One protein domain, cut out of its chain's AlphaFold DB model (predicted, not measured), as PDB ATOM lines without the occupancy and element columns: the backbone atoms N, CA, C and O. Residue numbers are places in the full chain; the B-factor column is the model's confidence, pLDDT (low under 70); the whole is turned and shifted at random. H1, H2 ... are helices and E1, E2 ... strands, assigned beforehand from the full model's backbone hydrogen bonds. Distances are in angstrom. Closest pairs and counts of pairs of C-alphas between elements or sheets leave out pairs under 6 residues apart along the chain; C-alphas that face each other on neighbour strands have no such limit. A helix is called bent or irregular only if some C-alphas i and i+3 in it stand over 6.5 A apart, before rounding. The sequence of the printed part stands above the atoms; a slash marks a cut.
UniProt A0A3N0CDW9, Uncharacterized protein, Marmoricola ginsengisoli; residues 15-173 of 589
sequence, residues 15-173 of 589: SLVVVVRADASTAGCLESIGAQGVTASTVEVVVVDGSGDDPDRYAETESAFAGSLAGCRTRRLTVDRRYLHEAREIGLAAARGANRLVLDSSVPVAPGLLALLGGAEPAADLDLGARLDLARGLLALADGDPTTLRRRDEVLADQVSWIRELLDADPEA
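Overview. This is residues 15 to 173 of the 589 residues of an uncharacterized protein of Marmoricola ginsengisoli (UniProt A0A3N0CDW9). A strongly twisted five-stranded sheet, with H3 on one face and H2 on the opposite face beside H1, makes one lobe; past its E4 and E5 side, H4, H5 and H6 form a second lobe of helices. H5 and H6 lie side by side there, and the long H6 runs out to a far end where residues 167 to 172 stick out. The printed part has 159 residues, with six named helices and five named strands in the order E1 H1 E2 H2 E3 H3 E4 H4 H5 E5 H6. The sheet runs E3 E2 E1 E4 E5 and is mixed, and the class is mixed, helices and strands. The whole is compact, with a radius of gyration of the C-alphas of 16.5 A, and only just elongated, spanning 52 by 35 by 27 A.

Along the chain. The strands are E3, residues 73 to 78; E2, residues 43 to 49, 19.0 A long; E1, residues 15 to 19, beginning at C-alpha 15 (-6.704, -2.756, 17.374); E4, residues 99 to 104; and E5, residues 141 to 143. The helices are H1, residues 27 to 34; H2, residues 55 to 68, 20.0 A; H3, residues 81 to 94, 17.6 A; H4, residues 113 to 117; H5, residues 128 to 139, 16.3 A; and H6, residues 146 to 169, 34.5 A, ending at C-alpha 169 (-27.206, 25.088, -0.555). H3 is irregular, with C-alphas 82 and 85 7.6 A apart.

Arrangement. E3 and E2 are parallel, with N 75 and O 45 at 2.8 A; so are E2 and E1, with N 46 and O 16 at 2.8 A, and E1 and E4, with N 17 and O 101 at 2.8 A. E5 is antiparallel to E4, with N 142 and O 100 at 2.9 A. E1, H1, E2 and E2, H2, E3 are strand-helix-strand units, parallel neighbours joined through a helix; E3, H3, E4 is a split one, with E2 and E1 between its strands; the three crossovers are right-handed. The sheet curls round H3, whose Gly 91 has its C-alpha 5.6 A from that of Val 17. H1 only grazes the sheet and touches H2, closest at the C-alphas of Glu 31 and Ser 68, 5.1 A. H6 touches H5 with residues 152 to 163 alone, at a shallow tilt of 28 degrees, opposite ways; the closest C-alphas, of Leu 138 and Arg 152, are 5.9 A apart. H6 touches H4 with residues 148 to 155 alone, closest at the C-alphas of Leu 117 and Thr 148, 5.7 A. Each O i to N i+4 pair is within hydrogen-bond range in H1, H2, H4, H5 and H6, and 6 of 10 in H3.

Size, cuts and confidence. The C-alphas of Asp 53 and Ala 169 are the two farthest apart, 52.4 A. The printed part has no cut and no long link. Mean pLDDT of the printed part is 84.8; 21 residues are under 70, among them 51 to 58 and 80 to 85.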
ATOM      1  N   SER A  15      -6.952  -1.570  18.198       94.00
ATOM      2  CA  SER A  15      -6.704  -2.756  17.374       94.00
ATOM      3  C   SER A  15      -7.396  -2.595  16.026       94.00
ATOM      4  O   SER A  15      -8.615  -2.462  15.956       94.00
ATOM      5  N   LEU A  16      -6.617  -2.642  14.952       93.81
ATOM      6  CA  LEU A  16      -7.103  -2.625  13.579       93.81
ATOM      7  C   LEU A  16      -7.193  -4.063  13.082       93.81
ATOM      8  O   LEU A  16      -6.176  -4.701  12.824       93.81
ATOM      9  N   VAL A  17      -8.408  -4.586  12.992       93.31
ATOM     10  CA  VAL A  17      -8.696  -5.912  12.453       93.31
ATOM     11  C   VAL A  17      -8.872  -5.782  10.946       93.31
ATOM     12  O   VAL A  17      -9.895  -5.286  10.486       93.31
ATOM     13  N   VAL A  18      -7.882  -6.219  10.173       90.94
ATOM     14  CA  VAL A  18      -7.935  -6.212   8.707       90.94
ATOM     15  C   VAL A  18      -8.398  -7.584   8.239       90.94
ATOM     16  O   VAL A  18      -7.692  -8.576   8.429       90.94
ATOM     17  N   VAL A  19      -9.584  -7.648   7.638       87.62
ATOM     18  CA  VAL A  19     -10.113  -8.885   7.052       87.62
ATOM     19  C   VAL A  19      -9.694  -8.942   5.588       87.62
ATOM     20  O   VAL A  19     -10.100  -8.096   4.788       87.62
ATOM     21  N   VAL A  20      -8.864  -9.932   5.248       82.06
ATOM     22  CA  VAL A  20      -8.373 -10.131   3.880       82.06
ATOM     23  C   VAL A  20      -9.471 -10.760   3.031       82.06
ATOM     24  O   VAL A  20      -9.934 -11.868   3.319       82.06
ATOM     25  N   ARG A  21      -9.892 -10.059   1.976       68.56
ATOM     26  CA  ARG A  21     -10.846 -10.600   1.005       68.56
ATOM     27  C   ARG A  21     -10.132 -11.433  -0.052       68.56
ATOM     28  O   ARG A  21      -8.991 -11.175  -0.419       68.56
ATOM     29  N   ALA A  22     -10.839 -12.431  -0.572       61.84
ATOM     30  CA  ALA A  22     -10.314 -13.345  -1.583       61.84
ATOM     31  C   ALA A  22     -10.211 -12.723  -2.990       61.84
ATOM     32  O   ALA A  22      -9.904 -13.435  -3.937       61.84
ATOM     33  N   ASP A  23     -10.499 -11.439  -3.174       59.59
ATOM     34  CA  ASP A  23     -10.561 -10.758  -4.471       59.59
ATOM     35  C   ASP A  23      -9.800  -9.421  -4.503       59.59
ATOM     36  O   ASP A  23      -9.753  -8.786  -5.550       59.59
ATOM     37  N   ALA A  24      -9.146  -9.008  -3.410       65.12
ATOM     38  CA  ALA A  24      -8.568  -7.668  -3.300       65.12
ATOM     39  C   ALA A  24      -7.115  -7.645  -2.810       65.12
ATOM     40  O   ALA A  24      -6.713  -8.468  -1.988       65.12
ATOM     41  N   SER A  25      -6.345  -6.663  -3.296       74.31
ATOM     42  CA  SER A  25      -5.003  -6.370  -2.782       74.31
ATOM     43  C   SER A  25      -5.095  -5.751  -1.387       74.31
ATOM     44  O   SER A  25      -5.903  -4.854  -1.149       74.31
ATOM     45  N   THR A  26      -4.245  -6.219  -0.475       79.62
ATOM     46  CA  THR A  26      -4.124  -5.740   0.910       79.62
ATOM     47  C   THR A  26      -3.172  -4.547   1.045       79.62
ATOM     48  O   THR A  26      -3.244  -3.823   2.040       79.62
ATOM     49  N   ALA A  27      -2.295  -4.315   0.060       82.81
ATOM     50  CA  ALA A  27      -1.162  -3.397   0.182       82.81
ATOM     51  C   ALA A  27      -1.582  -1.956   0.505       82.81
ATOM     52  O   ALA A  27      -1.126  -1.395   1.500       82.81
ATOM     53  N   GLY A  28      -2.522  -1.390  -0.261       85.62
ATOM     54  CA  GLY A  28      -2.971  -0.005  -0.068       85.62
ATOM     55  C   GLY A  28      -3.620   0.246   1.300       85.62
ATOM     56  O   GLY A  28      -3.415   1.300   1.907       85.62
ATOM     57  N   CYS A  29      -4.354  -0.736   1.834       88.81
ATOM     58  CA  CYS A  29      -4.905  -0.663   3.185       88.81
ATOM     59  C   CYS A  29      -3.781  -0.639   4.233       88.81
ATOM     60  O   CYS A  29      -3.727   0.274   5.060       88.81
ATOM     61  N   LEU A  30      -2.823  -1.569   4.163       87.69
ATOM     62  CA  LEU A  30      -1.720  -1.638   5.130       87.69
ATOM     63  C   LEU A  30      -0.780  -0.420   5.054       87.69
ATOM     64  O   LEU A  30      -0.360   0.093   6.091       87.69
ATOM     65  N   GLU A  31      -0.493   0.090   3.854       88.31
ATOM     66  CA  GLU A  31       0.255   1.337   3.637       88.31
ATOM     67  C   GLU A  31      -0.435   2.538   4.287       88.31
ATOM     68  O   GLU A  31       0.194   3.304   5.022       88.31
ATOM     69  N   SER A  32      -1.750   2.669   4.091       90.25
ATOM     70  CA  SER A  32      -2.526   3.758   4.689       90.25
ATOM     71  C   SER A  32      -2.580   3.693   6.218       90.25
ATOM     72  O   SER A  32      -2.657   4.739   6.863       90.25
ATOM     73  N   ILE A  33      -2.490   2.494   6.810       89.31
ATOM     74  CA  ILE A  33      -2.353   2.305   8.260       89.31
ATOM     75  C   ILE A  33      -0.976   2.788   8.725       89.31
ATOM     76  O   ILE A  33      -0.894   3.545   9.692       89.31
ATOM     77  N   GLY A  34       0.097   2.389   8.035       86.19
ATOM     78  CA  GLY A  34       1.459   2.842   8.342       86.19
ATOM     79  C   GLY A  34       1.599   4.367   8.301       86.19
ATOM     80  O   GLY A  34       2.252   4.964   9.159       86.19
ATOM     81  N   ALA A  35       0.900   5.013   7.366       87.88
ATOM     82  CA  ALA A  35       0.873   6.465   7.212       87.88
ATOM     83  C   ALA A  35       0.140   7.221   8.345       87.88
ATOM     84  O   ALA A  35       0.250   8.443   8.421       87.88
ATOM     85  N   GLN A  36      -0.570   6.537   9.255       86.06
ATOM     86  CA  GLN A  36      -1.268   7.174  10.386       86.06
ATOM     87  C   GLN A  36      -0.321   7.676  11.497       86.06
ATOM     88  O   GLN A  36      -0.794   8.219  12.494       86.06
ATOM     89  N   GLY A  37       1.001   7.488  11.370       76.12
ATOM     90  CA  GLY A  37       1.978   7.938  12.373       76.12
ATOM     91  C   GLY A  37       1.901   7.158  13.692       76.12
ATOM     92  O   GLY A  37       2.104   7.715  14.769       76.12
ATOM     93  N   VAL A  38       1.556   5.873  13.606       75.88
ATOM     94  CA  VAL A  38       1.245   5.001  14.745       75.88
ATOM     95  C   VAL A  38       2.475   4.283  15.304       75.88
ATOM     96  O   VAL A  38       3.454   4.049  14.598       75.88
ATOM     97  N   THR A  39       2.423   3.906  16.585       79.56
ATOM     98  CA  THR A  39       3.497   3.179  17.283       79.56
ATOM     99  C   THR A  39       3.001   1.845  17.840       79.56
ATOM    100  O   THR A  39       1.826   1.688  18.169       79.56
ATOM    101  N   ALA A  40       3.908   0.894  18.067       74.88
ATOM    102  CA  ALA A  40       3.593  -0.422  18.633       74.88
ATOM    103  C   ALA A  40       3.064  -0.387  20.084       74.88
ATOM    104  O   ALA A  40       2.602  -1.413  20.594       74.88
ATOM    105  N   SER A  41       3.149   0.767  20.758       77.62
ATOM    106  CA  SER A  41       2.517   1.018  22.059       77.62
ATOM    107  C   SER A  41       1.075   1.516  21.939       77.62
ATOM    108  O   SER A  41       0.288   1.328  22.858       77.62
ATOM    109  N   THR A  42       0.701   2.125  20.812       82.69
ATOM    110  CA  THR A  42      -0.614   2.756  20.622       82.69
ATOM    111  C   THR A  42      -1.540   1.936  19.735       82.69
ATOM    112  O   THR A  42      -2.749   1.924  19.973       82.69
ATOM    113  N   VAL A  43      -0.991   1.220  18.750       88.81
ATOM    114  CA  VAL A  43      -1.769   0.491  17.748       88.81
ATOM    115  C   VAL A  43      -1.267  -0.931  17.570       88.81
ATOM    116  O   VAL A  43      -0.076  -1.208  17.402       88.81
ATOM    117  N   GLU A  44      -2.235  -1.835  17.565       91.94
ATOM    118  CA  GLU A  44      -2.083  -3.198  17.106       91.94
ATOM    119  C   GLU A  44      -2.811  -3.393  15.773       91.94
ATOM    120  O   GLU A  44      -3.918  -2.897  15.593       91.94
ATOM    121  N   VAL A  45      -2.224  -4.161  14.859       91.62
ATOM    122  CA  VAL A  45      -2.864  -4.585  13.610       91.62
ATOM    123  C   VAL A  45      -3.010  -6.102  13.624       91.62
ATOM    124  O   VAL A  45      -2.020  -6.824  13.741       91.62
ATOM    125  N   VAL A  46      -4.243  -6.591  13.519       92.19
ATOM    126  CA  VAL A  46      -4.579  -8.013  13.421       92.19
ATOM    127  C   VAL A  46      -5.063  -8.284  12.003       92.19
ATOM    128  O   VAL A  46      -6.181  -7.930  11.651       92.19
ATOM    129  N   VAL A  47      -4.226  -8.909  11.185       89.56
ATOM    130  CA  VAL A  47      -4.598  -9.327   9.831       89.56
ATOM    131  C   VAL A  47      -5.173 -10.733   9.911       89.56
ATOM    132  O   VAL A  47      -4.470 -11.659  10.314       89.56
ATOM    133  N   VAL A  48      -6.446 -10.897   9.554       88.31
ATOM    134  CA  VAL A  48      -7.098 -12.208   9.483       88.31
ATOM    135  C   VAL A  48      -7.164 -12.631   8.033       88.31
ATOM    136  O   VAL A  48      -7.858 -12.018   7.221       88.31
ATOM    137  N   ASP A  49      -6.408 -13.672   7.720       81.88
ATOM    138  CA  ASP A  49      -6.113 -14.062   6.360       81.88
ATOM    139  C   ASP A  49      -6.528 -15.506   6.093       81.88
ATOM    140  O   ASP A  49      -6.048 -16.438   6.742       81.88
ATOM    141  N   GLY A  50      -7.429 -15.678   5.128       70.25
ATOM    142  CA  GLY A  50      -7.868 -16.982   4.638       70.25
ATOM    143  C   GLY A  50      -7.343 -17.346   3.256       70.25
ATOM    144  O   GLY A  50      -7.873 -18.264   2.633       70.25
ATOM    145  N   SER A  51      -6.327 -16.637   2.763       63.88
ATOM    146  CA  SER A  51      -5.646 -16.909   1.493       63.88
ATOM    147  C   SER A  51      -4.604 -18.027   1.578       63.88
ATOM    148  O   SER A  51      -3.900 -18.247   0.608       63.88
ATOM    149  N   GLY A  52      -4.511 -18.767   2.691       56.69
ATOM    150  CA  GLY A  52      -3.440 -19.747   2.949       56.69
ATOM    151  C   GLY A  52      -3.241 -20.862   1.906       56.69
ATOM    152  O   GLY A  52      -2.214 -21.532   1.949       56.69
ATOM    153  N   ASP A  53      -4.172 -21.033   0.963       56.66
ATOM    154  CA  ASP A  53      -4.052 -21.955  -0.177       56.66
ATOM    155  C   ASP A  53      -3.459 -21.300  -1.452       56.66
ATOM    156  O   ASP A  53      -3.296 -21.981  -2.461       56.66
ATOM    157  N   ASP A  54      -3.195 -19.988  -1.443       66.19
ATOM    158  CA  ASP A  54      -2.711 -19.167  -2.563       66.19
ATOM    159  C   ASP A  54      -1.335 -18.553  -2.206       66.19
ATOM    160  O   ASP A  54      -1.264 -17.537  -1.502       66.19
ATOM    161  N   PRO A  55      -0.221 -19.183  -2.636       67.75
ATOM    162  CA  PRO A  55       1.131 -18.786  -2.239       67.75
ATOM    163  C   PRO A  55       1.531 -17.374  -2.682       67.75
ATOM    164  O   PRO A  55       2.251 -16.690  -1.951       67.75
ATOM    165  N   ASP A  56       1.061 -16.927  -3.849       68.75
ATOM    166  CA  ASP A  56       1.421 -15.623  -4.413       68.75
ATOM    167  C   ASP A  56       0.759 -14.497  -3.616       68.75
ATOM    168  O   ASP A  56       1.414 -13.527  -3.225       68.75
ATOM    169  N   ARG A  57      -0.518 -14.665  -3.259       66.50
ATOM    170  CA  ARG A  57      -1.215 -13.719  -2.375       66.50
ATOM    171  C   ARG A  57      -0.715 -13.734  -0.951       66.50
ATOM    172  O   ARG A  57      -0.667 -12.686  -0.293       66.50
ATOM    173  N   TYR A  58      -0.344 -14.914  -0.470       68.75
ATOM    174  CA  TYR A  58       0.284 -15.031   0.829       68.75
ATOM    175  C   TYR A  58       1.565 -14.187   0.878       68.75
ATOM    176  O   TYR A  58       1.765 -13.468   1.859       68.75
ATOM    177  N   ALA A  59       2.384 -14.244  -0.181       71.62
ATOM    178  CA  ALA A  59       3.622 -13.485  -0.321       71.62
ATOM    179  C   ALA A  59       3.392 -11.976  -0.524       71.62
ATOM    180  O   ALA A  59       4.096 -11.181   0.099       71.62
ATOM    181  N   GLU A  60       2.399 -11.569  -1.324       73.56
ATOM    182  CA  GLU A  60       2.004 -10.157  -1.483       73.56
ATOM    183  C   GLU A  60       1.630  -9.543  -0.130       73.56
ATOM    184  O   GLU A  60       2.186  -8.521   0.283       73.56
ATOM    185  N   THR A  61       0.735 -10.217   0.597       68.69
ATOM    186  CA  THR A  61       0.278  -9.765   1.914       68.69
ATOM    187  C   THR A  61       1.442  -9.713   2.898       68.69
ATOM    188  O   THR A  61       1.561  -8.742   3.637       68.69
ATOM    189  N   GLU A  62       2.339 -10.704   2.885       71.50
ATOM    190  CA  GLU A  62       3.517 -10.732   3.759       71.50
ATOM    191  C   GLU A  62       4.504  -9.593   3.450       71.50
ATOM    192  O   GLU A  62       5.032  -8.961   4.366       71.50
ATOM    193  N   SER A  63       4.725  -9.280   2.171       74.19
ATOM    194  CA  SER A  63       5.608  -8.187   1.756       74.19
ATOM    195  C   SER A  63       5.065  -6.823   2.192       74.19
ATOM    196  O   SER A  63       5.799  -6.036   2.798       74.19
ATOM    197  N   ALA A  64       3.770  -6.572   1.968       70.31
ATOM    198  CA  ALA A  64       3.104  -5.356   2.428       70.31
ATOM    199  C   ALA A  64       3.089  -5.253   3.965       70.31
ATOM    200  O   ALA A  64       3.319  -4.184   4.534       70.31
ATOM    201  N   PHE A  65       2.869  -6.380   4.646       70.06
ATOM    202  CA  PHE A  65       2.851  -6.486   6.104       70.06
ATOM    203  C   PHE A  65       4.218  -6.188   6.739       70.06
ATOM    204  O   PHE A  65       4.278  -5.492   7.753       70.06
ATOM    205  N   ALA A  66       5.316  -6.662   6.140       70.50
ATOM    206  CA  ALA A  66       6.672  -6.458   6.651       70.50
ATOM    207  C   ALA A  66       7.212  -5.034   6.415       70.50
ATOM    208  O   ALA A  66       7.982  -4.529   7.233       70.50
ATOM    209  N   GLY A  67       6.824  -4.385   5.312       72.88
ATOM    210  CA  GLY A  67       7.287  -3.039   4.967       72.88
ATOM    211  C   GLY A  67       6.517  -1.932   5.688       72.88
ATOM    212  O   GLY A  67       7.091  -1.147   6.443       72.88
ATOM    213  N   SER A  68       5.204  -1.879   5.471       71.62
ATOM    214  CA  SER A  68       4.376  -0.713   5.802       71.62
ATOM    215  C   SER A  68       4.040  -0.577   7.288       71.62
ATOM    216  O   SER A  68       3.665   0.499   7.745       71.62
ATOM    217  N   LEU A  69       4.185  -1.656   8.060       75.44
ATOM    218  CA  LEU A  69       3.779  -1.719   9.466       75.44
ATOM    219  C   LEU A  69       4.946  -1.931  10.435       75.44
ATOM    220  O   LEU A  69       4.717  -2.299  11.586       75.44
ATOM    221  N   ALA A  70       6.189  -1.675  10.014       69.94
ATOM    222  CA  ALA A  70       7.382  -1.900  10.836       69.94
ATOM    223  C   ALA A  70       7.357  -1.170  12.203       69.94
ATOM    224  O   ALA A  70       8.037  -1.583  13.141       69.94
ATOM    225  N   GLY A  71       6.559  -0.100  12.333       69.50
ATOM    226  CA  GLY A  71       6.344   0.644  13.579       69.50
ATOM    227  C   GLY A  71       5.200   0.138  14.471       69.50
ATOM    228  O   GLY A  71       5.046   0.653  15.577       69.50
ATOM    229  N   CYS A  72       4.407  -0.846  14.033       75.94
ATOM    230  CA  CYS A  72       3.187  -1.322  14.697       75.94
ATOM    231  C   CYS A  72       3.382  -2.676  15.388       75.94
ATOM    232  O   CYS A  72       4.216  -3.489  14.994       75.94
ATOM    233  N   ARG A  73       2.533  -2.982  16.380       84.12
ATOM    234  CA  ARG A  73       2.399  -4.364  16.860       84.12
ATOM    235  C   ARG A  73       1.518  -5.115  15.875       84.12
ATOM    236  O   ARG A  73       0.323  -4.856  15.821       84.12
ATOM    237  N   THR A  74       2.073  -6.043  15.112       86.25
ATOM    238  CA  THR A  74       1.300  -6.765  14.101       86.25
ATOM    239  C   THR A  74       1.116  -8.234  14.473       86.25
ATOM    240  O   THR A  74       1.972  -8.860  15.102       86.25
ATOM    241  N   ARG A  75      -0.044  -8.794  14.126       88.12
ATOM    242  CA  ARG A  75      -0.357 -10.219  14.243       88.12
ATOM    243  C   ARG A  75      -1.084 -10.666  12.990       88.12
ATOM    244  O   ARG A  75      -2.055 -10.033  12.589       88.12
ATOM    245  N   ARG A  76      -0.645 -11.778  12.414       86.19
ATOM    246  CA  ARG A  76      -1.351 -12.453  11.326       86.19
ATOM    247  C   ARG A  76      -2.029 -13.695  11.888       86.19
ATOM    248  O   ARG A  76      -1.390 -14.494  12.571       86.19
ATOM    249  N   LEU A  77      -3.322 -13.831  11.634       87.44
ATOM    250  CA  LEU A  77      -4.104 -15.017  11.948       87.44
ATOM    251  C   LEU A  77      -4.445 -15.689  10.635       87.44
ATOM    252  O   LEU A  77      -5.189 -15.136   9.829       87.44
ATOM    253  N   THR A  78      -3.898 -16.877  10.428       83.12
ATOM    254  CA  THR A  78      -4.306 -17.709   9.305       83.12
ATOM    255  C   THR A  78      -5.563 -18.454   9.707       83.12
ATOM    256  O   THR A  78      -5.559 -19.224  10.668       83.12
ATOM    257  N   VAL A  79      -6.644 -18.198   8.989       74.94
ATOM    258  CA  VAL A  79      -7.875 -18.971   9.103       74.94
ATOM    259  C   VAL A  79      -7.982 -19.846   7.873       74.94
ATOM    260  O   VAL A  79      -7.581 -19.457   6.782       74.94
ATOM    261  N   ASP A  80      -8.507 -21.053   8.024       68.44
ATOM    262  CA  ASP A  80      -8.861 -21.824   6.838       68.44
ATOM    263  C   ASP A  80      -9.882 -21.008   6.028       68.44
ATOM    264  O   ASP A  80     -10.798 -20.425   6.618       68.44
ATOM    265  N   ARG A  81      -9.743 -20.960   4.697       63.16
ATOM    266  CA  ARG A  81     -10.637 -20.210   3.794       63.16
ATOM    267  C   ARG A  81     -12.110 -20.486   4.087       63.16
ATOM    268  O   ARG A  81     -12.973 -19.618   3.978       63.16
ATOM    269  N   ARG A  82     -12.392 -21.711   4.514       53.62
ATOM    270  CA  ARG A  82     -13.677 -22.163   5.011       53.62
ATOM    271  C   ARG A  82     -14.217 -21.223   6.114       53.62
ATOM    272  O   ARG A  82     -15.377 -20.807   6.056       53.62
ATOM    273  N   TYR A  83     -13.436 -20.855   7.121       64.25
ATOM    274  CA  TYR A  83     -13.862 -20.007   8.248       64.25
ATOM    275  C   TYR A  83     -13.681 -18.499   7.998       64.25
ATOM    276  O   TYR A  83     -13.818 -17.714   8.928       64.25
ATOM    277  N   LEU A  84     -13.440 -18.052   6.756       67.44
ATOM    278  CA  LEU A  84     -13.318 -16.616   6.441       67.44
ATOM    279  C   LEU A  84     -14.550 -15.788   6.813       67.44
ATOM    280  O   LEU A  84     -14.433 -14.616   7.142       67.44
ATOM    281  N   HIS A  85     -15.736 -16.386   6.795       64.44
ATOM    282  CA  HIS A  85     -16.954 -15.709   7.234       64.44
ATOM    283  C   HIS A  85     -16.960 -15.385   8.735       64.44
ATOM    284  O   HIS A  85     -17.650 -14.468   9.168       64.44
ATOM    285  N   GLU A  86     -16.155 -16.102   9.519       75.44
ATOM    286  CA  GLU A  86     -15.894 -15.822  10.929       75.44
ATOM    287  C   GLU A  86     -14.672 -14.909  11.106       75.44
ATOM    288  O   GLU A  86     -14.363 -14.537  12.231       75.44
ATOM    289  N   ALA A  87     -13.969 -14.509  10.034       82.12
ATOM    290  CA  ALA A  87     -12.711 -13.764  10.130       82.12
ATOM    291  C   ALA A  87     -12.853 -12.462  10.923       82.12
ATOM    292  O   ALA A  87     -11.967 -12.121  11.707       82.12
ATOM    293  N   ARG A  88     -13.992 -11.773  10.775       86.31
ATOM    294  CA  ARG A  88     -14.339 -10.607  11.595       86.31
ATOM    295  C   ARG A  88     -14.325 -10.956  13.083       86.31
ATOM    296  O   ARG A  88     -13.626 -10.304  13.852       86.31
ATOM    297  N   GLU A  89     -15.069 -11.983  13.483       87.38
ATOM    298  CA  GLU A  89     -15.199 -12.391  14.887       87.38
ATOM    299  C   GLU A  89     -13.893 -12.956  15.440       87.38
ATOM    300  O   GLU A  89     -13.496 -12.618  16.551       87.38
ATOM    301  N   ILE A  90     -13.172 -13.752  14.649       88.19
ATOM    302  CA  ILE A  90     -11.851 -14.283  14.997       88.19
ATOM    303  C   ILE A  90     -10.869 -13.132  15.238       88.19
ATOM    304  O   ILE A  90     -10.144 -13.124  16.235       88.19
ATOM    305  N   GLY A  91     -10.869 -12.135  14.355       90.56
ATOM    306  CA  GLY A  91     -10.034 -10.949  14.485       90.56
ATOM    307  C   GLY A  91     -10.388 -10.109  15.705       90.56
ATOM    308  O   GLY A  91      -9.497  -9.742  16.470       90.56
ATOM    309  N   LEU A  92     -11.680  -9.858  15.940       90.69
ATOM    310  CA  LEU A  92     -12.166  -9.117  17.109       90.69
ATOM    311  C   LEU A  92     -11.896  -9.844  18.430       90.69
ATOM    312  O   LEU A  92     -11.550  -9.196  19.419       90.69
ATOM    313  N   ALA A  93     -12.030 -11.171  18.454       90.69
ATOM    314  CA  ALA A  93     -11.717 -12.003  19.614       90.69
ATOM    315  C   ALA A  93     -10.212 -12.025  19.903       90.69
ATOM    316  O   ALA A  93      -9.792 -12.098  21.058       90.69
ATOM    317  N   ALA A  94      -9.387 -11.950  18.859       91.19
ATOM    318  CA  ALA A  94      -7.949 -11.879  19.014       91.19
ATOM    319  C   ALA A  94      -7.469 -10.483  19.415       91.19
ATOM    320  O   ALA A  94      -6.457 -10.402  20.115       91.19
ATOM    321  N   ALA A  95      -8.126  -9.415  18.954       93.06
ATOM    322  CA  ALA A  95      -7.777  -8.015  19.188       93.06
ATOM    323  C   ALA A  95      -7.696  -7.670  20.682       93.06
ATOM    324  O   ALA A  95      -8.546  -8.065  21.477       93.06
ATOM    325  N   ARG A  96      -6.646  -6.934  21.070       91.88
ATOM    326  CA  ARG A  96      -6.365  -6.607  22.480       91.88
ATOM    327  C   ARG A  96      -6.659  -5.161  22.844       91.88
ATOM    328  O   ARG A  96      -6.620  -4.832  24.025       91.88
ATOM    329  N   GLY A  97      -6.873  -4.299  21.862       88.81
ATOM    330  CA  GLY A  97      -7.052  -2.876  22.075       88.81
ATOM    331  C   GLY A  97      -8.391  -2.541  22.709       88.81
ATOM    332  O   GLY A  97      -9.368  -3.265  22.532       88.81
ATOM    333  N   ALA A  98      -8.429  -1.423  23.433       87.75
ATOM    334  CA  ALA A  98      -9.667  -0.902  24.016       87.75
ATOM    335  C   ALA A  98     -10.676  -0.444  22.947       87.75
ATOM    336  O   ALA A  98     -11.871  -0.385  23.218       87.75
ATOM    337  N   ASN A  99     -10.183  -0.133  21.744       93.00
ATOM    338  CA  ASN A  99     -10.963   0.314  20.597       93.00
ATOM    339  C   ASN A  99     -10.650  -0.569  19.391       93.00
ATOM    340  O   ASN A  99      -9.490  -0.628  18.974       93.00
ATOM    341  N   ARG A 100     -11.646  -1.264  18.833       94.44
ATOM    342  CA  ARG A 100     -11.436  -2.215  17.733       94.44
ATOM    343  C   ARG A 100     -12.131  -1.736  16.465       94.44
ATOM    344  O   ARG A 100     -13.345  -1.544  16.430       94.44
ATOM    345  N   LEU A 101     -11.343  -1.559  15.410       93.94
ATOM    346  CA  LEU A 101     -11.820  -1.203  14.077       93.94
ATOM    347  C   LEU A 101     -11.768  -2.442  13.186       93.94
ATOM    348  O   LEU A 101     -10.768  -3.156  13.206       93.94
ATOM    349  N   VAL A 102     -12.812  -2.685  12.396       91.31
ATOM    350  CA  VAL A 102     -12.837  -3.756  11.390       91.31
ATOM    351  C   VAL A 102     -12.716  -3.125  10.011       91.31
ATOM    352  O   VAL A 102     -13.600  -2.394   9.577       91.31
ATOM    353  N   LEU A 103     -11.611  -3.409   9.333       89.81
ATOM    354  CA  LEU A 103     -11.246  -2.822   8.054       89.81
ATOM    355  C   LEU A 103     -11.362  -3.864   6.940       89.81
ATOM    356  O   LEU A 103     -10.910  -5.004   7.086       89.81
ATOM    357  N   ASP A 104     -11.928  -3.444   5.809       82.81
ATOM    358  CA  ASP A 104     -11.863  -4.197   4.559       82.81
ATOM    359  C   ASP A 104     -10.481  -3.977   3.928       82.81
ATOM    360  O   ASP A 104     -10.084  -2.843   3.653       82.81
ATOM    361  N   SER A 105      -9.749  -5.069   3.696       84.88
ATOM    362  CA  SER A 105      -8.429  -5.037   3.051       84.88
ATOM    363  C   SER A 105      -8.386  -4.309   1.704       84.88
ATOM    364  O   SER A 105      -7.329  -3.809   1.333       84.88
ATOM    365  N   SER A 106      -9.515  -4.222   0.994       81.62
ATOM    366  CA  SER A 106      -9.611  -3.602  -0.331       81.62
ATOM    367  C   SER A 106      -9.616  -2.073  -0.312       81.62
ATOM    368  O   SER A 106      -9.633  -1.450  -1.373       81.62
ATOM    369  N   VAL A 107      -9.633  -1.455   0.873       83.31
ATOM    370  CA  VAL A 107      -9.920  -0.029   1.016       83.31
ATOM    371  C   VAL A 107      -8.914   0.673   1.944       83.31
ATOM    372  O   VAL A 107      -8.710   0.225   3.074       83.31
ATOM    373  N   PRO A 108      -8.313   1.805   1.522       88.31
ATOM    374  CA  PRO A 108      -7.449   2.613   2.381       88.31
ATOM    375  C   PRO A 108      -8.175   3.233   3.586       88.31
ATOM    376  O   PRO A 108      -9.338   3.649   3.511       88.31
ATOM    377  N   VAL A 109      -7.447   3.364   4.694       89.25
ATOM    378  CA  VAL A 109      -7.858   4.089   5.900       89.25
ATOM    379  C   VAL A 109      -7.697   5.589   5.671       89.25
ATOM    380  O   VAL A 109      -6.642   6.052   5.236       89.25
ATOM    381  N   ALA A 110      -8.736   6.359   6.000       90.06
ATOM    382  CA  ALA A 110      -8.718   7.810   5.851       90.06
ATOM    383  C   ALA A 110      -7.566   8.454   6.652       90.06
ATOM    384  O   ALA A 110      -7.365   8.095   7.821       90.06
ATOM    385  N   PRO A 111      -6.816   9.409   6.071       88.88
ATOM    386  CA  PRO A 111      -5.740  10.100   6.774       88.88
ATOM    387  C   PRO A 111      -6.214  10.736   8.087       88.88
ATOM    388  O   PRO A 111      -7.243  11.405   8.129       88.88
ATOM    389  N   GLY A 112      -5.458  10.529   9.168       87.88
ATOM    390  CA  GLY A 112      -5.727  11.151  10.467       87.88
ATOM    391  C   GLY A 112      -6.882  10.541  11.270       87.88
ATOM    392  O   GLY A 112      -7.151  11.022  12.370       87.88
ATOM    393  N   LEU A 113      -7.531   9.470  10.792       91.56
ATOM    394  CA  LEU A 113      -8.644   8.802  11.484       91.56
ATOM    395  C   LEU A 113      -8.313   8.465  12.945       91.56
ATOM    396  O   LEU A 113      -9.109   8.725  13.848       91.56
ATOM    397  N   LEU A 114      -7.131   7.897  13.198       89.81
ATOM    398  CA  LEU A 114      -6.750   7.480  14.551       89.81
ATOM    399  C   LEU A 114      -6.414   8.663  15.458       89.81
ATOM    400  O   LEU A 114      -6.686   8.607  16.656       89.81
ATOM    401  N   ALA A 115      -5.875   9.746  14.898       89.12
ATOM    402  CA  ALA A 115      -5.668  10.988  15.633       89.12
ATOM    403  C   ALA A 115      -7.014  11.627  16.010       89.12
ATOM    404  O   ALA A 115      -7.179  12.072  17.143       89.12
ATOM    405  N   LEU A 116      -7.994  11.597  15.101       90.25
ATOM    406  CA  LEU A 116      -9.353  12.102  15.313       90.25
ATOM    407  C   LEU A 116     -10.094  11.353  16.421       90.25
ATOM    408  O   LEU A 116     -10.552  11.970  17.382       90.25
ATOM    409  N   LEU A 117     -10.125  10.018  16.340       89.44
ATOM    410  CA  LEU A 117     -10.597   9.150  17.429       89.44
ATOM    411  C   LEU A 117      -9.758   9.344  18.706       89.44
ATOM    412  O   LEU A 117     -10.218   9.124  19.825       89.44
ATOM    413  N   GLY A 118      -8.516   9.788  18.520       85.00
ATOM    414  CA  GLY A 118      -7.551  10.155  19.537       85.00
ATOM    415  C   GLY A 118      -7.890  11.414  20.340       85.00
ATOM    416  O   GLY A 118      -7.374  11.540  21.455       85.00
ATOM    417  N   GLY A 119      -8.742  12.294  19.797       84.75
ATOM    418  CA  GLY A 119      -9.071  13.622  20.327       84.75
ATOM    419  C   GLY A 119      -8.500  14.798  19.520       84.75
ATOM    420  O   GLY A 119      -8.640  15.937  19.952       84.75
ATOM    421  N   ALA A 120      -7.847  14.557  18.378       86.94
ATOM    422  CA  ALA A 120      -7.410  15.623  17.476       86.94
ATOM    423  C   ALA A 120      -8.600  16.260  16.742       86.94
ATOM    424  O   ALA A 120      -9.657  15.639  16.594       86.94
ATOM    425  N   GLU A 121      -8.410  17.485  16.254       84.06
ATOM    426  CA  GLU A 121      -9.421  18.185  15.460       84.06
ATOM    427  C   GLU A 121      -9.394  17.771  13.983       84.06
ATOM    428  O   GLU A 121      -8.319  17.464  13.450       84.06
ATOM    429  N   PRO A 122     -10.559  17.744  13.308       79.56
ATOM    430  CA  PRO A 122     -10.634  17.455  11.884       79.56
ATOM    431  C   PRO A 122      -9.952  18.545  11.059       79.56
ATOM    432  O   PRO A 122      -9.908  19.716  11.436       79.56
ATOM    433  N   ALA A 123      -9.433  18.155   9.896       82.50
ATOM    434  CA  ALA A 123      -8.936  19.118   8.924       82.50
ATOM    435  C   ALA A 123     -10.082  20.036   8.458       82.50
ATOM    436  O   ALA A 123     -11.193  19.566   8.205       82.50
ATOM    437  N   ALA A 124      -9.807  21.338   8.340       75.25
ATOM    438  CA  ALA A 124     -10.827  22.339   8.023       75.25
ATOM    439  C   ALA A 124     -11.358  22.225   6.579       75.25
ATOM    440  O   ALA A 124     -12.558  22.366   6.349       75.25
ATOM    441  N   ASP A 125     -10.483  21.893   5.624       83.44
ATOM    442  CA  ASP A 125     -10.764  21.968   4.183       83.44
ATOM    443  C   ASP A 125     -10.890  20.578   3.538       83.44
ATOM    444  O   ASP A 125     -10.165  20.231   2.604       83.44
ATOM    445  N   LEU A 126     -11.793  19.745   4.060       89.38
ATOM    446  CA  LEU A 126     -12.104  18.447   3.453       89.38
ATOM    447  C   LEU A 126     -13.176  18.588   2.368       89.38
ATOM    448  O   LEU A 126     -14.265  19.116   2.628       89.38
ATOM    449  N   ASP A 127     -12.886  18.060   1.177       93.62
ATOM    450  CA  ASP A 127     -13.882  17.877   0.121       93.62
ATOM    451  C   ASP A 127     -14.847  16.716   0.438       93.62
ATOM    452  O   ASP A 127     -14.676  15.975   1.409       93.62
ATOM    453  N   LEU A 128     -15.887  16.555  -0.386       95.06
ATOM    454  CA  LEU A 128     -16.887  15.495  -0.215       95.06
ATOM    455  C   LEU A 128     -16.245  14.100  -0.139       95.06
ATOM    456  O   LEU A 128     -16.622  13.298   0.715       95.06
ATOM    457  N   GLY A 129     -15.267  13.821  -0.998       94.69
ATOM    458  CA  GLY A 129     -14.619  12.519  -1.068       94.69
ATOM    459  C   GLY A 129     -13.865  12.187   0.214       94.69
ATOM    460  O   GLY A 129     -14.086  11.132   0.808       94.69
ATOM    461  N   ALA A 130     -13.041  13.120   0.689       93.06
ATOM    462  CA  ALA A 130     -12.269  12.962   1.915       93.06
ATOM    463  C   ALA A 130     -13.167  12.841   3.159       93.06
ATOM    464  O   ALA A 130     -12.867  12.064   4.069       93.06
ATOM    465  N   ARG A 131     -14.302  13.551   3.189       94.06
ATOM    466  CA  ARG A 131     -15.307  13.421   4.261       94.06
ATOM    467  C   ARG A 131     -15.981  12.057   4.264       94.06
ATOM    468  O   ARG A 131     -16.196  11.488   5.331       94.06
ATOM    469  N   LEU A 132     -16.290  11.513   3.088       95.25
ATOM    470  CA  LEU A 132     -16.869  10.177   2.952       95.25
ATOM    471  C   LEU A 132     -15.874   9.079   3.343       95.25
ATOM    472  O   LEU A 132     -16.251   8.137   4.037       95.25
ATOM    473  N   ASP A 133     -14.602   9.218   2.965       92.62
ATOM    474  CA  ASP A 133     -13.547   8.303   3.407       92.62
ATOM    475  C   ASP A 133     -13.376   8.349   4.935       92.62
ATOM    476  O   ASP A 133     -13.267   7.301   5.581       92.62
ATOM    477  N   LEU A 134     -13.432   9.546   5.535       93.50
ATOM    478  CA  LEU A 134     -13.429   9.708   6.988       93.50
ATOM    479  C   LEU A 134     -14.656   9.051   7.636       93.50
ATOM    480  O   LEU A 134     -14.500   8.270   8.574       93.50
ATOM    481  N   ALA A 135     -15.863   9.307   7.120       94.69
ATOM    482  CA  ALA A 135     -17.096   8.699   7.618       94.69
ATOM    483  C   ALA A 135     -17.033   7.165   7.573       94.69
ATOM    484  O   ALA A 135     -17.387   6.511   8.552       94.69
ATOM    485  N   ARG A 136     -16.502   6.582   6.490       92.19
ATOM    486  CA  ARG A 136     -16.256   5.133   6.390       92.19
ATOM    487  C   ARG A 136     -15.336   4.633   7.500       92.19
ATOM    488  O   ARG A 136     -15.642   3.633   8.142       92.19
ATOM    489  N   GLY A 137     -14.221   5.325   7.736       91.44
ATOM    490  CA  GLY A 137     -13.282   4.976   8.801       91.44
ATOM    491  C   GLY A 137     -13.906   5.039  10.199       91.44
ATOM    492  O   GLY A 137     -13.644   4.173  11.031       91.44
ATOM    493  N   LEU A 138     -14.767   6.026  10.450       93.12
ATOM    494  CA  LEU A 138     -15.504   6.160  11.711       93.12
ATOM    495  C   LEU A 138     -16.526   5.029  11.895       93.12
ATOM    496  O   LEU A 138     -16.618   4.457  12.981       93.12
ATOM    497  N   LEU A 139     -17.256   4.679  10.832       92.19
ATOM    498  CA  LEU A 139     -18.239   3.589  10.823       92.19
ATOM    499  C   LEU A 139     -17.586   2.203  10.970       92.19
ATOM    500  O   LEU A 139     -18.215   1.280  11.478       92.19
ATOM    501  N   ALA A 140     -16.301   2.068  10.623       90.62
ATOM    502  CA  ALA A 140     -15.525   0.845  10.832       90.62
ATOM    503  C   ALA A 140     -15.211   0.540  12.314       90.62
ATOM    504  O   ALA A 140     -14.746  -0.561  12.625       90.62
ATOM    505  N   LEU A 141     -15.439   1.483  13.240       91.62
ATOM    506  CA  LEU A 141     -15.251   1.265  14.677       91.62
ATOM    507  C   LEU A 141     -16.344   0.333  15.225       91.62
ATOM    508  O   LEU A 141     -17.460   0.766  15.522       91.62
ATOM    509  N   ALA A 142     -15.998  -0.947  15.376       86.31
ATOM    510  CA  ALA A 142     -16.905  -1.995  15.836       86.31
ATOM    511  C   ALA A 142     -17.217  -1.871  17.333       86.31
ATOM    512  O   ALA A 142     -18.346  -2.117  17.753       86.31
ATOM    513  N   ASP A 143     -16.224  -1.472  18.125       87.94
ATOM    514  CA  ASP A 143     -16.372  -1.175  19.544       87.94
ATOM    515  C   ASP A 143     -15.264  -0.245  20.039       87.94
ATOM    516  O   ASP A 143     -14.238  -0.032  19.388       87.94
ATOM    517  N   GLY A 144     -15.499   0.336  21.209       90.06
ATOM    518  CA  GLY A 144     -14.556   1.239  21.830       90.06
ATOM    519  C   GLY A 144     -14.930   1.597  23.250       90.06
ATOM    520  O   GLY A 144     -16.032   1.308  23.725       90.06
ATOM    521  N   ASP A 145     -14.000   2.260  23.922       92.25
ATOM    522  CA  ASP A 145     -14.284   2.902  25.192       92.25
ATOM    523  C   ASP A 145     -15.307   4.047  24.998       92.25
ATOM    524  O   ASP A 145     -15.425   4.612  23.903       92.25
ATOM    525  N   PRO A 146     -16.059   4.434  26.047       93.38
ATOM    526  CA  PRO A 146     -17.099   5.456  25.925       93.38
ATOM    527  C   PRO A 146     -16.616   6.815  25.398       93.38
ATOM    528  O   PRO A 146     -17.415   7.559  24.831       93.38
ATOM    529  N   THR A 147     -15.338   7.162  25.588       93.19
ATOM    530  CA  THR A 147     -14.772   8.434  25.118       93.19
ATOM    531  C   THR A 147     -14.545   8.383  23.615       93.19
ATOM    532  O   THR A 147     -14.968   9.288  22.900       93.19
ATOM    533  N   THR A 148     -13.939   7.301  23.127       93.25
ATOM    534  CA  THR A 148     -13.698   7.094  21.696       93.25
ATOM    535  C   THR A 148     -15.008   6.943  20.921       93.25
ATOM    536  O   THR A 148     -15.149   7.535  19.853       93.25
ATOM    537  N   LEU A 149     -15.996   6.220  21.464       93.38
ATOM    538  CA  LEU A 149     -17.322   6.102  20.842       93.38
ATOM    539  C   LEU A 149     -18.035   7.456  20.754       93.38
ATOM    540  O   LEU A 149     -18.575   7.790  19.703       93.38
ATOM    541  N   ARG A 150     -17.976   8.266  21.819       93.81
ATOM    542  CA  ARG A 150     -18.522   9.628  21.793       93.81
ATOM    543  C   ARG A 150     -17.819  10.485  20.746       93.81
ATOM    544  O   ARG A 150     -18.493  11.139  19.961       93.81
ATOM    545  N   ARG A 151     -16.483  10.443  20.691       93.50
ATOM    546  CA  ARG A 151     -15.716  11.199  19.695       93.50
ATOM    547  C   ARG A 151     -16.039  10.748  18.271       93.50
ATOM    548  O   ARG A 151     -16.165  11.593  17.393       93.50
ATOM    549  N   ARG A 152     -16.214   9.442  18.033       94.19
ATOM    550  CA  ARG A 152     -16.692   8.916  16.746       94.19
ATOM    551  C   ARG A 152     -18.030   9.551  16.371       94.19
ATOM    552  O   ARG A 152     -18.162  10.027  15.249       94.19
ATOM    553  N   ASP A 153     -18.991   9.544  17.291       94.12
ATOM    554  CA  ASP A 153     -20.341  10.055  17.040       94.12
ATOM    555  C   ASP A 153     -20.339  11.567  16.774       94.12
ATOM    556  O   ASP A 153     -20.996  12.012  15.839       94.12
ATOM    557  N   GLU A 154     -19.546  12.340  17.524       94.31
ATOM    558  CA  GLU A 154     -19.338  13.779  17.299       94.31
ATOM    559  C   GLU A 154     -18.778  14.056  15.895       94.31
ATOM    560  O   GLU A 154     -19.379  14.794  15.120       94.31
ATOM    561  N   VAL A 155     -17.665  13.412  15.523       94.06
ATOM    562  CA  VAL A 155     -17.018  13.667  14.225       94.06
ATOM    563  C   VAL A 155     -17.886  13.175  13.063       94.06
ATOM    564  O   VAL A 155     -17.897  13.800  11.999       94.06
ATOM    565  N   LEU A 156     -18.624  12.073  13.238       94.94
ATOM    566  CA  LEU A 156     -19.571  11.584  12.234       94.94
ATOM    567  C   LEU A 156     -20.746  12.554  12.066       94.94
ATOM    568  O   LEU A 156     -21.123  12.841  10.930       94.94
ATOM    569  N   ALA A 157     -21.287  13.086  13.166       95.31
ATOM    570  CA  ALA A 157     -22.336  14.101  13.131       95.31
ATOM    571  C   ALA A 157     -21.868  15.369  12.403       95.31
ATOM    572  O   ALA A 157     -22.619  15.901  11.589       95.31
ATOM    573  N   ASP A 158     -20.613  15.791  12.588       94.25
ATOM    574  CA  ASP A 158     -20.032  16.911  11.837       94.25
ATOM    575  C   ASP A 158     -19.971  16.627  10.326       94.25
ATOM    576  O   ASP A 158     -20.268  17.505   9.512       94.25
ATOM    577  N   GLN A 159     -19.636  15.392   9.920       94.56
ATOM    578  CA  GLN A 159     -19.645  15.019   8.497       94.56
ATOM    579  C   GLN A 159     -21.063  15.041   7.926       94.56
ATOM    580  O   GLN A 159     -21.282  15.539   6.823       94.56
ATOM    581  N   VAL A 160     -22.033  14.528   8.684       96.19
ATOM    582  CA  VAL A 160     -23.449  14.551   8.306       96.19
ATOM    583  C   VAL A 160     -23.962  15.989   8.215       96.19
ATOM    584  O   VAL A 160     -24.623  16.316   7.231       96.19
ATOM    585  N   SER A 161     -23.628  16.860   9.173       96.31
ATOM    586  CA  SER A 161     -24.003  18.280   9.151       96.31
ATOM    587  C   SER A 161     -23.460  18.971   7.909       96.31
ATOM    588  O   SER A 161     -24.216  19.616   7.190       96.31
ATOM    589  N   TRP A 162     -22.184  18.754   7.586       96.25
ATOM    590  CA  TRP A 162     -21.583  19.345   6.396       96.25
ATOM    591  C   TRP A 162     -22.256  18.867   5.102       96.25
ATOM    592  O   TRP A 162     -22.547  19.670   4.218       96.25
ATOM    593  N   ILE A 163     -22.553  17.564   4.986       97.19
ATOM    594  CA  ILE A 163     -23.283  17.033   3.823       97.19
ATOM    595  C   ILE A 163     -24.681  17.661   3.749       97.19
ATOM    596  O   ILE A 163     -25.150  17.985   2.661       97.19
ATOM    597  N   ARG A 164     -25.354  17.870   4.886       97.44
ATOM    598  CA  ARG A 164     -26.661  18.537   4.916       97.44
ATOM    599  C   ARG A 164     -26.570  19.990   4.470       97.44
ATOM    600  O   ARG A 164     -27.377  20.383   3.641       97.44
ATOM    601  N   GLU A 165     -25.582  20.741   4.941       96.69
ATOM    602  CA  GLU A 165     -25.335  22.123   4.514       96.69
ATOM    603  C   GLU A 165     -25.058  22.208   3.008       96.69
ATOM    604  O   GLU A 165     -25.611  23.072   2.326       96.69
ATOM    605  N   LEU A 166     -24.274  21.267   2.465       96.75
ATOM    606  CA  LEU A 166     -24.055  21.140   1.023       96.75
ATOM    607  C   LEU A 166     -25.380  20.947   0.271       96.75
ATOM    608  O   LEU A 166     -25.616  21.622  -0.726       96.75
ATOM    609  N   LEU A 167     -26.241  20.043   0.745       96.75
ATOM    610  CA  LEU A 167     -27.528  19.740   0.108       96.75
ATOM    611  C   LEU A 167     -28.598  20.818   0.340       96.75
ATOM    612  O   LEU A 167     -29.537  20.917  -0.444       96.75
ATOM    613  N   ASP A 168     -28.490  21.614   1.403       95.75
ATOM    614  CA  ASP A 168     -29.347  22.780   1.635       95.75
ATOM    615  C   ASP A 168     -28.987  23.926   0.686       95.75
ATOM    616  O   ASP A 168     -29.876  24.617   0.187       95.75
ATOM    617  N   ALA A 169     -27.692  24.109   0.410       97.00
ATOM    618  CA  ALA A 169     -27.206  25.088  -0.555       97.00
ATOM    619  C   ALA A 169     -27.441  24.652  -2.014       97.00
ATOM    620  O   ALA A 169     -27.711  25.498  -2.867       97.00
ATOM    621  N   ASP A 170     -27.339  23.349  -2.294       96.56
ATOM    622  CA  ASP A 170     -27.513  22.755  -3.620       96.56
ATOM    623  C   ASP A 170     -28.241  21.395  -3.537       96.56
ATOM    624  O   ASP A 170     -27.600  20.340  -3.473       96.56
ATOM    625  N   PRO A 171     -29.589  21.386  -3.554       92.88
ATOM    626  CA  PRO A 171     -30.368  20.147  -3.542       92.88
ATOM    627  C   PRO A 171     -30.064  19.209  -4.721       92.88
ATOM    628  O   PRO A 171     -30.173  17.988  -4.578       92.88
ATOM    629  N   GLU A 172     -29.630  19.752  -5.864       94.75
ATOM    630  CA  GLU A 172     -29.273  18.981  -7.064       94.75
ATOM    631  C   GLU A 172     -27.938  18.228  -6.899       94.75
ATOM    632  O   GLU A 172     -27.602  17.361  -7.708       94.75
ATOM    633  N   ALA A 173     -27.182  18.481  -5.822       96.31
ATOM    634  CA  ALA A 173     -25.978  17.723  -5.497       96.31
ATOM    635  C   ALA A 173     -26.263  16.321  -4.924       96.31
ATOM    636  O   ALA A 173     -25.328  15.520  -4.830       96.31
TER     637      ALA A 173